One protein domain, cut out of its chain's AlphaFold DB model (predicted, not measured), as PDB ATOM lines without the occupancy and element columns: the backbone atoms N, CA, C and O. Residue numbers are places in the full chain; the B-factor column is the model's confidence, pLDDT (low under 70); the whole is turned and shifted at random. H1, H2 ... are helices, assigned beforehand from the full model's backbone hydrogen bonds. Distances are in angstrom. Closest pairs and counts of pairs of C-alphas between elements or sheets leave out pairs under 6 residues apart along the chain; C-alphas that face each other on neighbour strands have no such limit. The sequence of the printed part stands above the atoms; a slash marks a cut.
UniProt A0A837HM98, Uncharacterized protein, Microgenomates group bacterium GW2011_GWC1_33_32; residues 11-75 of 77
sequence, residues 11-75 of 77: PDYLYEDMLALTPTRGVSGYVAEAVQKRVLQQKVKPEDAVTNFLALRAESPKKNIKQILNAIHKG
ATOM      1  N   PRO A  11      67.668 164.435  60.222       95.00
ATOM      2  CA  PRO A  11      66.785 164.487  61.378       95.00
ATOM      3  C   PRO A  11      66.078 163.151  61.620       95.00
ATOM      4  O   PRO A  11      65.630 162.514  60.662       95.00
ATOM      5  N   ASP A  12      65.924 162.772  62.888       93.19
ATOM      6  CA  ASP A  12      65.368 161.469  63.278       93.19
ATOM      7  C   ASP A  12      63.964 161.240  62.705       93.19
ATOM      8  O   ASP A  12      63.706 160.199  62.105       93.19
ATOM      9  N   TYR A  13      63.098 162.258  62.764       94.81
ATOM     10  CA  TYR A  13      61.733 162.171  62.233       94.81
ATOM     11  C   TYR A  13      61.698 161.837  60.730       94.81
ATOM     12  O   TYR A  13      60.864 161.055  60.288       94.81
ATOM     13  N   LEU A  14      62.646 162.356  59.934       90.81
ATOM     14  CA  LEU A  14      62.726 162.019  58.507       90.81
ATOM     15  C   LEU A  14      63.183 160.583  58.291       90.81
ATOM     16  O   LEU A  14      62.771 159.942  57.325       90.81
ATOM     17  N   TYR A  15      64.071 160.080  59.148       90.62
ATOM     18  CA  TYR A  15      64.502 158.693  59.065       90.62
ATOM     19  C   TYR A  15      63.348 157.734  59.372       90.62
ATOM     20  O   TYR A  15      63.151 156.767  58.635       90.62
ATOM     21  N   GLU A  16      62.550 158.044  60.392       90.75
ATOM     22  CA  GLU A  16      61.340 157.297  60.742       90.75
ATOM     23  C   GLU A  16      60.307 157.307  59.606       90.75
ATOM     24  O   GLU A  16      59.833 156.243  59.199       90.75
ATOM     25  N   ASP A  17      60.041 158.471  59.006       91.25
ATOM     26  CA  ASP A  17      59.143 158.587  57.851       91.25
ATOM     27  C   ASP A  17      59.622 157.730  56.664       91.25
ATOM     28  O   ASP A  17      58.838 157.048  55.999       91.25
ATOM     29  N   MET A  18      60.932 157.703  56.397       90.00
ATOM     30  CA  MET A  18      61.501 156.873  55.329       90.00
ATOM     31  C   MET A  18      61.396 155.374  55.620       90.00
ATOM     32  O   MET A  18      61.229 154.585  54.685       90.00
ATOM     33  N   LEU A  19      61.485 154.959  56.886       88.56
ATOM     34  CA  LEU A  19      61.267 153.564  57.271       88.56
ATOM     35  C   LEU A  19      59.820 153.126  57.021       88.56
ATOM     36  O   LEU A  19      59.605 151.979  56.642       88.56
ATOM     37  N   ALA A  20      58.844 154.026  57.165       88.56
ATOM     38  CA  ALA A  20      57.447 153.733  56.843       88.56
ATOM     39  C   ALA A  20      57.202 153.581  55.328       88.56
ATOM     40  O   ALA A  20      56.328 152.822  54.908       88.56
ATOM     41  N   LEU A  21      57.975 154.290  54.500       87.31
ATOM     42  CA  LEU A  21      57.807 154.329  53.042       87.31
ATOM     43  C   LEU A  21      58.620 153.271  52.286       87.31
ATOM     44  O   LEU A  21      58.384 153.058  51.095       87.31
ATOM     45  N   THR A  22      59.600 152.635  52.931       88.06
ATOM     46  CA  THR A  22      60.547 151.736  52.261       88.06
ATOM     47  C   THR A  22      60.566 150.348  52.898       88.06
ATOM     48  O   THR A  22      60.396 150.215  54.107       88.06
ATOM     49  N   PRO A  23      60.791 149.276  52.113       77.81
ATOM     50  CA  PRO A  23      60.974 147.945  52.678       77.81
ATOM     51  C   PRO A  23      62.224 147.904  53.566       77.81
ATOM     52  O   PRO A  23      63.158 148.693  53.394       77.81
ATOM     53  N   THR A  24      62.275 146.948  54.493       72.06
ATOM     54  CA  THR A  24      63.391 146.777  55.432       72.06
ATOM     55  C   THR A  24      64.736 146.794  54.691       72.06
ATOM     56  O   THR A  24      64.978 145.952  53.827       72.06
ATOM     57  N   ARG A  25      65.628 147.734  55.054       71.94
ATOM     58  CA  ARG A  25      66.945 148.025  54.421       71.94
ATOM     59  C   ARG A  25      66.921 148.834  53.107       71.94
ATOM     60  O   ARG A  25      67.960 148.947  52.460       71.94
ATOM     61  N   GLY A  26      65.796 149.447  52.738       85.06
ATOM     62  CA  GLY A  26      65.640 150.243  51.512       85.06
ATOM     63  C   GLY A  26      66.039 151.723  51.604       85.06
ATOM     64  O   GLY A  26      66.160 152.377  50.570       85.06
ATOM     65  N   VAL A  27      66.285 152.255  52.807       88.50
ATOM     66  CA  VAL A  27      66.479 153.705  53.025       88.50
ATOM     67  C   VAL A  27      67.650 154.280  52.219       88.50
ATOM     68  O   VAL A  27      67.526 155.341  51.616       88.50
ATOM     69  N   SER A  28      68.785 153.580  52.145       87.69
ATOM     70  CA  SER A  28      69.948 154.056  51.381       87.69
ATOM     71  C   SER A  28      69.672 154.134  49.875       87.69
ATOM     72  O   SER A  28      70.108 155.080  49.221       87.69
ATOM     73  N   GLY A  29      68.917 153.170  49.337       88.69
ATOM     74  CA  GLY A  29      68.466 153.175  47.946       88.69
ATOM     75  C   GLY A  29      67.490 154.315  47.676       88.69
ATOM     76  O   GLY A  29      67.648 155.036  46.695       88.69
ATOM     77  N   TYR A  30      66.554 154.537  48.596       90.56
ATOM     78  CA  TYR A  30      65.585 155.627  48.514       90.56
ATOM     79  C   TYR A  30      66.257 157.006  48.495       90.56
ATOM     80  O   TYR A  30      65.969 157.833  47.631       90.56
ATOM     81  N   VAL A  31      67.224 157.237  49.389       90.81
ATOM     82  CA  VAL A  31      68.005 158.483  49.408       90.81
ATOM     83  C   VAL A  31      68.808 158.644  48.114       90.81
ATOM     84  O   VAL A  31      68.825 159.731  47.533       90.81
ATOM     85  N   ALA A  32      69.443 157.576  47.622       90.12
ATOM     86  CA  ALA A  32      70.195 157.621  46.369       90.12
ATOM     87  C   ALA A  32      69.301 157.976  45.166       90.12
ATOM     88  O   ALA A  32      69.685 158.809  44.340       90.12
ATOM     89  N   GLU A  33      68.098 157.406  45.092       90.06
ATOM     90  CA  GLU A  33      67.122 157.701  44.042       90.06
ATOM     91  C   GLU A  33      66.627 159.152  44.119       90.06
ATOM     92  O   GLU A  33      66.604 159.858  43.106       90.06
ATOM     93  N   ALA A  34      66.298 159.637  45.319       90.62
ATOM     94  CA  ALA A  34      65.869 161.015  45.534       90.62
ATOM     95  C   ALA A  34      66.946 162.020  45.090       90.62
ATOM     96  O   ALA A  34      66.649 162.989  44.382       90.62
ATOM     97  N   VAL A  35      68.212 161.759  45.436       91.38
ATOM     98  CA  VAL A  35      69.358 162.565  44.994       91.38
ATOM     99  C   VAL A  35      69.500 162.517  43.474       91.38
ATOM    100  O   VAL A  35      69.619 163.568  42.844       91.38
ATOM    101  N   GLN A  36      69.436 161.333  42.859       89.44
ATOM    102  CA  GLN A  36      69.521 161.194  41.404       89.44
ATOM    103  C   GLN A  36      68.415 161.985  40.700       89.44
ATOM    104  O   GLN A  36      68.700 162.744  39.773       89.44
ATOM    105  N   LYS A  37      67.167 161.862  41.162       89.44
ATOM    106  CA  LYS A  37      66.021 162.598  40.620       89.44
ATOM    107  C   LYS A  37      66.232 164.104  40.731       89.44
ATOM    108  O   LYS A  37      66.016 164.820  39.755       89.44
ATOM    109  N   ARG A  38      66.709 164.587  41.881       88.88
ATOM    110  CA  ARG A  38      66.979 166.013  42.101       88.88
ATOM    111  C   ARG A  38      68.095 166.533  41.197       88.88
ATOM    112  O   ARG A  38      67.943 167.596  40.603       88.88
ATOM    113  N   VAL A  39      69.184 165.780  41.050       88.12
ATOM    114  CA  VAL A  39      70.299 166.130  40.157       88.12
ATOM    115  C   VAL A  39      69.845 166.138  38.698       88.12
ATOM    116  O   VAL A  39      70.195 167.055  37.960       88.12
ATOM    117  N   LEU A  40      69.048 165.158  38.270       83.56
ATOM    118  CA  LEU A  40      68.487 165.127  36.918       83.56
ATOM    119  C   LEU A  40      67.585 166.335  36.664       83.56
ATOM    120  O   LEU A  40      67.778 167.020  35.670       83.56
ATOM    121  N   GLN A  41      66.677 166.658  37.587       82.12
ATOM    122  CA  GLN A  41      65.837 167.857  37.496       82.12
ATOM    123  C   GLN A  41      66.657 169.151  37.407       82.12
ATOM    124  O   GLN A  41      66.262 170.078  36.715       82.12
ATOM    125  N   GLN A  42      67.797 169.232  38.095       79.06
ATOM    126  CA  GLN A  42      68.683 170.398  38.024       79.06
ATOM    127  C   GLN A  42      69.527 170.448  36.746       79.06
ATOM    128  O   GLN A  42      69.886 171.536  36.305       79.06
ATOM    129  N   LYS A  43      69.882 169.299  36.164       73.12
ATOM    130  CA  LYS A  43      70.572 169.230  34.867       73.12
ATOM    131  C   LYS A  43      69.629 169.567  33.722       73.12
ATOM    132  O   LYS A  43      70.020 170.268  32.797       73.12
ATOM    133  N   VAL A  44      68.386 169.114  33.821       64.69
ATOM    134  CA  VAL A  44      67.283 169.509  32.946       64.69
ATOM    135  C   VAL A  44      66.763 170.870  33.426       64.69
ATOM    136  O   VAL A  44      65.633 171.003  33.886       64.69
ATOM    137  N   LYS A  45      67.621 171.898  33.397       59.19
ATOM    138  CA  LYS A  45      67.161 173.284  33.546       59.19
ATOM    139  C   LYS A  45      66.147 173.598  32.432       59.19
ATOM    140  O   LYS A  45      66.234 173.000  31.360       59.19
ATOM    141  N   PRO A  46      65.193 174.509  32.682       58.28
ATOM    142  CA  PRO A  46      64.020 174.754  31.847       58.28
ATOM    143  C   PRO A  46      64.370 175.569  30.595       58.28
ATOM    144  O   PRO A  46      63.772 176.606  30.339       58.28
ATOM    145  N   GLU A  47      65.358 175.141  29.819       59.41
ATOM    146  CA  GLU A  47      65.416 175.570  28.430       59.41
ATOM    147  C   GLU A  47      64.398 174.711  27.686       59.41
ATOM    148  O   GLU A  47      64.531 173.488  27.626       59.41
ATOM    149  N   ASP A  48      63.301 175.376  27.313       66.19
ATOM    150  CA  ASP A  48      62.096 174.893  26.644       66.19
ATOM    151  C   ASP A  48      62.018 173.367  26.473       66.19
ATOM    152  O   ASP A  48      62.615 172.765  25.581       66.19
ATOM    153  N   ALA A  49      61.198 172.702  27.292       69.31
ATOM    154  CA  ALA A  49      60.898 171.278  27.107       69.31
ATOM    155  C   ALA A  49      60.471 170.966  25.655       69.31
ATOM    156  O   ALA A  49      60.732 169.878  25.141       69.31
ATOM    157  N   VAL A  50      59.874 171.955  24.979       71.00
ATOM    158  CA  VAL A  50      59.530 171.928  23.558       71.00
ATOM    159  C   VAL A  50      60.768 171.911  22.656       71.00
ATOM    160  O   VAL A  50      60.830 171.074  21.760       71.00
ATOM    161  N   THR A  51      61.769 172.771  22.867       71.94
ATOM    162  CA  THR A  51      62.991 172.771  22.042       71.94
ATOM    163  C   THR A  51      63.809 171.509  22.261       71.94
ATOM    164  O   THR A  51      64.276 170.930  21.285       71.94
ATOM    165  N   ASN A  52      63.894 171.007  23.494       71.81
ATOM    166  CA  ASN A  52      64.537 169.723  23.784       71.81
ATOM    167  C   ASN A  52      63.809 168.544  23.117       71.81
ATOM    168  O   ASN A  52      64.441 167.677  22.513       71.81
ATOM    169  N   PHE A  53      62.475 168.531  23.148       78.00
ATOM    170  CA  PHE A  53      61.683 167.533  22.428       78.00
ATOM    171  C   PHE A  53      61.881 167.621  20.905       78.00
ATOM    172  O   PHE A  53      62.021 166.600  20.230       78.00
ATOM    173  N   LEU A  54      61.940 168.834  20.352       77.81
ATOM    174  CA  LEU A  54      62.205 169.050  18.930       77.81
ATOM    175  C   LEU A  54      63.636 168.658  18.540       77.81
ATOM    176  O   LEU A  54      63.825 168.110  17.454       77.81
ATOM    177  N   ALA A  55      64.623 168.868  19.413       79.12
ATOM    178  CA  ALA A  55      66.007 168.454  19.191       79.12
ATOM    179  C   ALA A  55      66.131 166.925  19.091       79.12
ATOM    180  O   ALA A  55      66.780 166.414  18.177       79.12
ATOM    181  N   LEU A  56      65.401 166.179  19.930       81.38
ATOM    182  CA  LEU A  56      65.364 164.711  19.876       81.38
ATOM    183  C   LEU A  56      64.843 164.168  18.537       81.38
ATOM    184  O   LEU A  56      65.177 163.042  18.163       81.38
ATOM    185  N   ARG A  57      64.066 164.944  17.769       79.19
ATOM    186  CA  ARG A  57      63.637 164.557  16.412       79.19
ATOM    187  C   ARG A  57      64.821 164.358  15.463       79.19
ATOM    188  O   ARG A  57      64.715 163.537  14.555       79.19
ATOM    189  N   ALA A  58      65.905 165.114  15.639       77.50
ATOM    190  CA  ALA A  58      67.095 165.008  14.800       77.50
ATOM    191  C   ALA A  58      67.897 163.731  15.100       77.50
ATOM    192  O   ALA A  58      68.438 163.118  14.184       77.50
ATOM    193  N   GLU A  59      67.920 163.310  16.365       81.25
ATOM    194  CA  GLU A  59      68.636 162.116  16.835       81.25
ATOM    195  C   GLU A  59      67.807 160.830  16.690       81.25
ATOM    196  O   GLU A  59      68.342 159.724  16.614       81.25
ATOM    197  N   SER A  60      66.480 160.962  16.629       81.06
ATOM    198  CA  SER A  60      65.571 159.824  16.540       81.06
ATOM    199  C   SER A  60      65.530 159.234  15.124       81.06
ATOM    200  O   SER A  60      65.338 159.961  14.144       81.06
ATOM    201  N   PRO A  61      65.601 157.898  14.974       80.31
ATOM    202  CA  PRO A  61      65.489 157.262  13.670       80.31
ATOM    203  C   PRO A  61      64.086 157.476  13.095       80.31
ATOM    204  O   PRO A  61      63.088 157.042  13.679       80.31
ATOM    205  N   LYS A  62      64.006 158.111  11.918       83.19
ATOM    206  CA  LYS A  62      62.739 158.311  11.201       83.19
ATOM    207  C   LYS A  62      62.078 156.957  10.935       83.19
ATOM    208  O   LYS A  62      62.673 156.080  10.309       83.19
ATOM    209  N   LYS A  63      60.841 156.787  11.404       85.31
ATOM    210  CA  LYS A  63      60.043 155.579  11.163       85.31
ATOM    211  C   LYS A  63      59.119 155.789   9.972       85.31
ATOM    212  O   LYS A  63      58.470 156.826   9.858       85.31
ATOM    213  N   ASN A  64      59.054 154.795   9.094       88.12
ATOM    214  CA  ASN A  64      58.107 154.790   7.979       88.12
ATOM    215  C   ASN A  64      56.707 154.382   8.483       88.12
ATOM    216  O   ASN A  64      56.589 153.610   9.435       88.12
ATOM    217  N   ILE A  65      55.649 154.837   7.812       87.88
ATOM    218  CA  ILE A  65      54.238 154.533   8.095       87.88
ATOM    219  C   ILE A  65      54.014 153.026   8.289       87.88
ATOM    220  O   ILE A  65      53.363 152.623   9.247       87.88
ATOM    221  N   LYS A  66      54.624 152.174   7.451       90.88
ATOM    222  CA  LYS A  66      54.536 150.708   7.601       90.88
ATOM    223  C   LYS A  66      55.067 150.206   8.951       90.88
ATOM    224  O   LYS A  66      54.484 149.307   9.544       90.88
ATOM    225  N   GLN A  67      56.156 150.789   9.455       88.56
ATOM    226  CA  GLN A  67      56.743 150.410  10.747       88.56
ATOM    227  C   GLN A  67      55.861 150.865  11.914       88.56
ATOM    228  O   GLN A  67      55.738 150.144  12.900       88.56
ATOM    229  N   ILE A  68      55.229 152.035  11.779       86.31
ATOM    230  CA  ILE A  68      54.285 152.566  12.768       86.31
ATOM    231  C   ILE A  68      53.039 151.674  12.833       86.31
ATOM    232  O   ILE A  68      52.663 151.229  13.914       86.31
ATOM    233  N   LEU A  69      52.446 151.339  11.683       90.50
ATOM    234  CA  LEU A  69      51.269 150.466  11.606       90.50
ATOM    235  C   LEU A  69      51.543 149.070  12.173       90.50
ATOM    236  O   LEU A  69      50.739 148.557  12.948       90.50
ATOM    237  N   ASN A  70      52.704 148.485  11.868       90.75
ATOM    238  CA  ASN A  70      53.089 147.188  12.424       90.75
ATOM    239  C   ASN A  70      53.235 147.225  13.954       90.75
ATOM    240  O   ASN A  70      52.818 146.286  14.627       90.75
ATOM    241  N   ALA A  71      53.797 148.301  14.515       86.69
ATOM    242  CA  ALA A  71      53.904 148.460  15.964       86.69
ATOM    243  C   ALA A  71      52.526 148.619  16.629       86.69
ATOM    244  O   ALA A  71      52.275 148.005  17.664       86.69
ATOM    245  N   ILE A  72      51.619 149.384  16.011       86.62
ATOM    246  CA  ILE A  72      50.238 149.556  16.488       86.62
ATOM    247  C   ILE A  72      49.485 148.222  16.475       86.62
ATOM    248  O   ILE A  72      48.815 147.899  17.452       86.62
ATOM    249  N   HIS A  73      49.596 147.440  15.398       90.44
ATOM    250  CA  HIS A  73      48.970 146.117  15.324       90.44
ATOM    251  C   HIS A  73      49.513 145.171  16.398       90.44
ATOM    252  O   HIS A  73      48.725 144.516  17.069       90.44
ATOM    253  N   LYS A  74      50.832 145.168  16.627       86.12
ATOM    254  CA  LYS A  74      51.474 144.322  17.643       86.12
ATOM    255  C   LYS A  74      51.040 144.642  19.080       86.12
ATOM    256  O   LYS A  74      51.069 143.758  19.919       86.12
ATOM    257  N   GLY A  75      50.680 145.892  19.375       81.56
ATOM    258  CA  GLY A  75      50.178 146.288  20.698       81.56
ATOM    259  C   GLY A  75      48.674 146.072  20.897       81.56
ATOM    260  O   GLY A  75      48.185 146.258  22.006       81.56
TER     261      GLY A  75
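Overview. This is residues 11 to 75 of the 77 residues of an uncharacterized protein of Microgenomates group bacterium GW2011_GWC1_33_32 (UniProt A0A837HM98). What shape is this? It is an open string of four helices without a core: H1 and H2 make a corner at one end, and beyond H2 a wide curve leads through H3 to H4. What builds it? The printed part has 65 residues with four named helices and no named strand, all helix. It is extended, radius of gyration of the C-alphas 20.3 A, and flat, spanning 57 by 33 by 13 A.

Arrangement. Which helices come near each other? H1, residues 12 to 21, and H2, residues 27 to 43, are close but not clearly touching; the closest C-alphas, of Met 18 and Val 27, are 6.3 A apart. Their lines are about perpendicular, at 86 degrees. What of the others? H3, residues 49 to 59, and H4, residues 65 to 75, are apart from each other and from H1 and H2. Every O i to N i+4 pair is within hydrogen-bond range in H1, H2 and H4, but 4 of 7 in H3.

Along the chain. Where does H1 begin? C-alpha 12 is at (65.368, 161.469, 63.278). Where does H4 end? C-alpha 75 is at (50.178, 146.288, 20.698). How long are they? H1 measures 14.6 A, H2 24.2 A, H3 15.8 A and H4 15.6 A.

Size, cuts and confidence. Is it unbroken? The printed part has no cut, and its links are tight. Where is confidence low? Residues 44 to 49 are under 70.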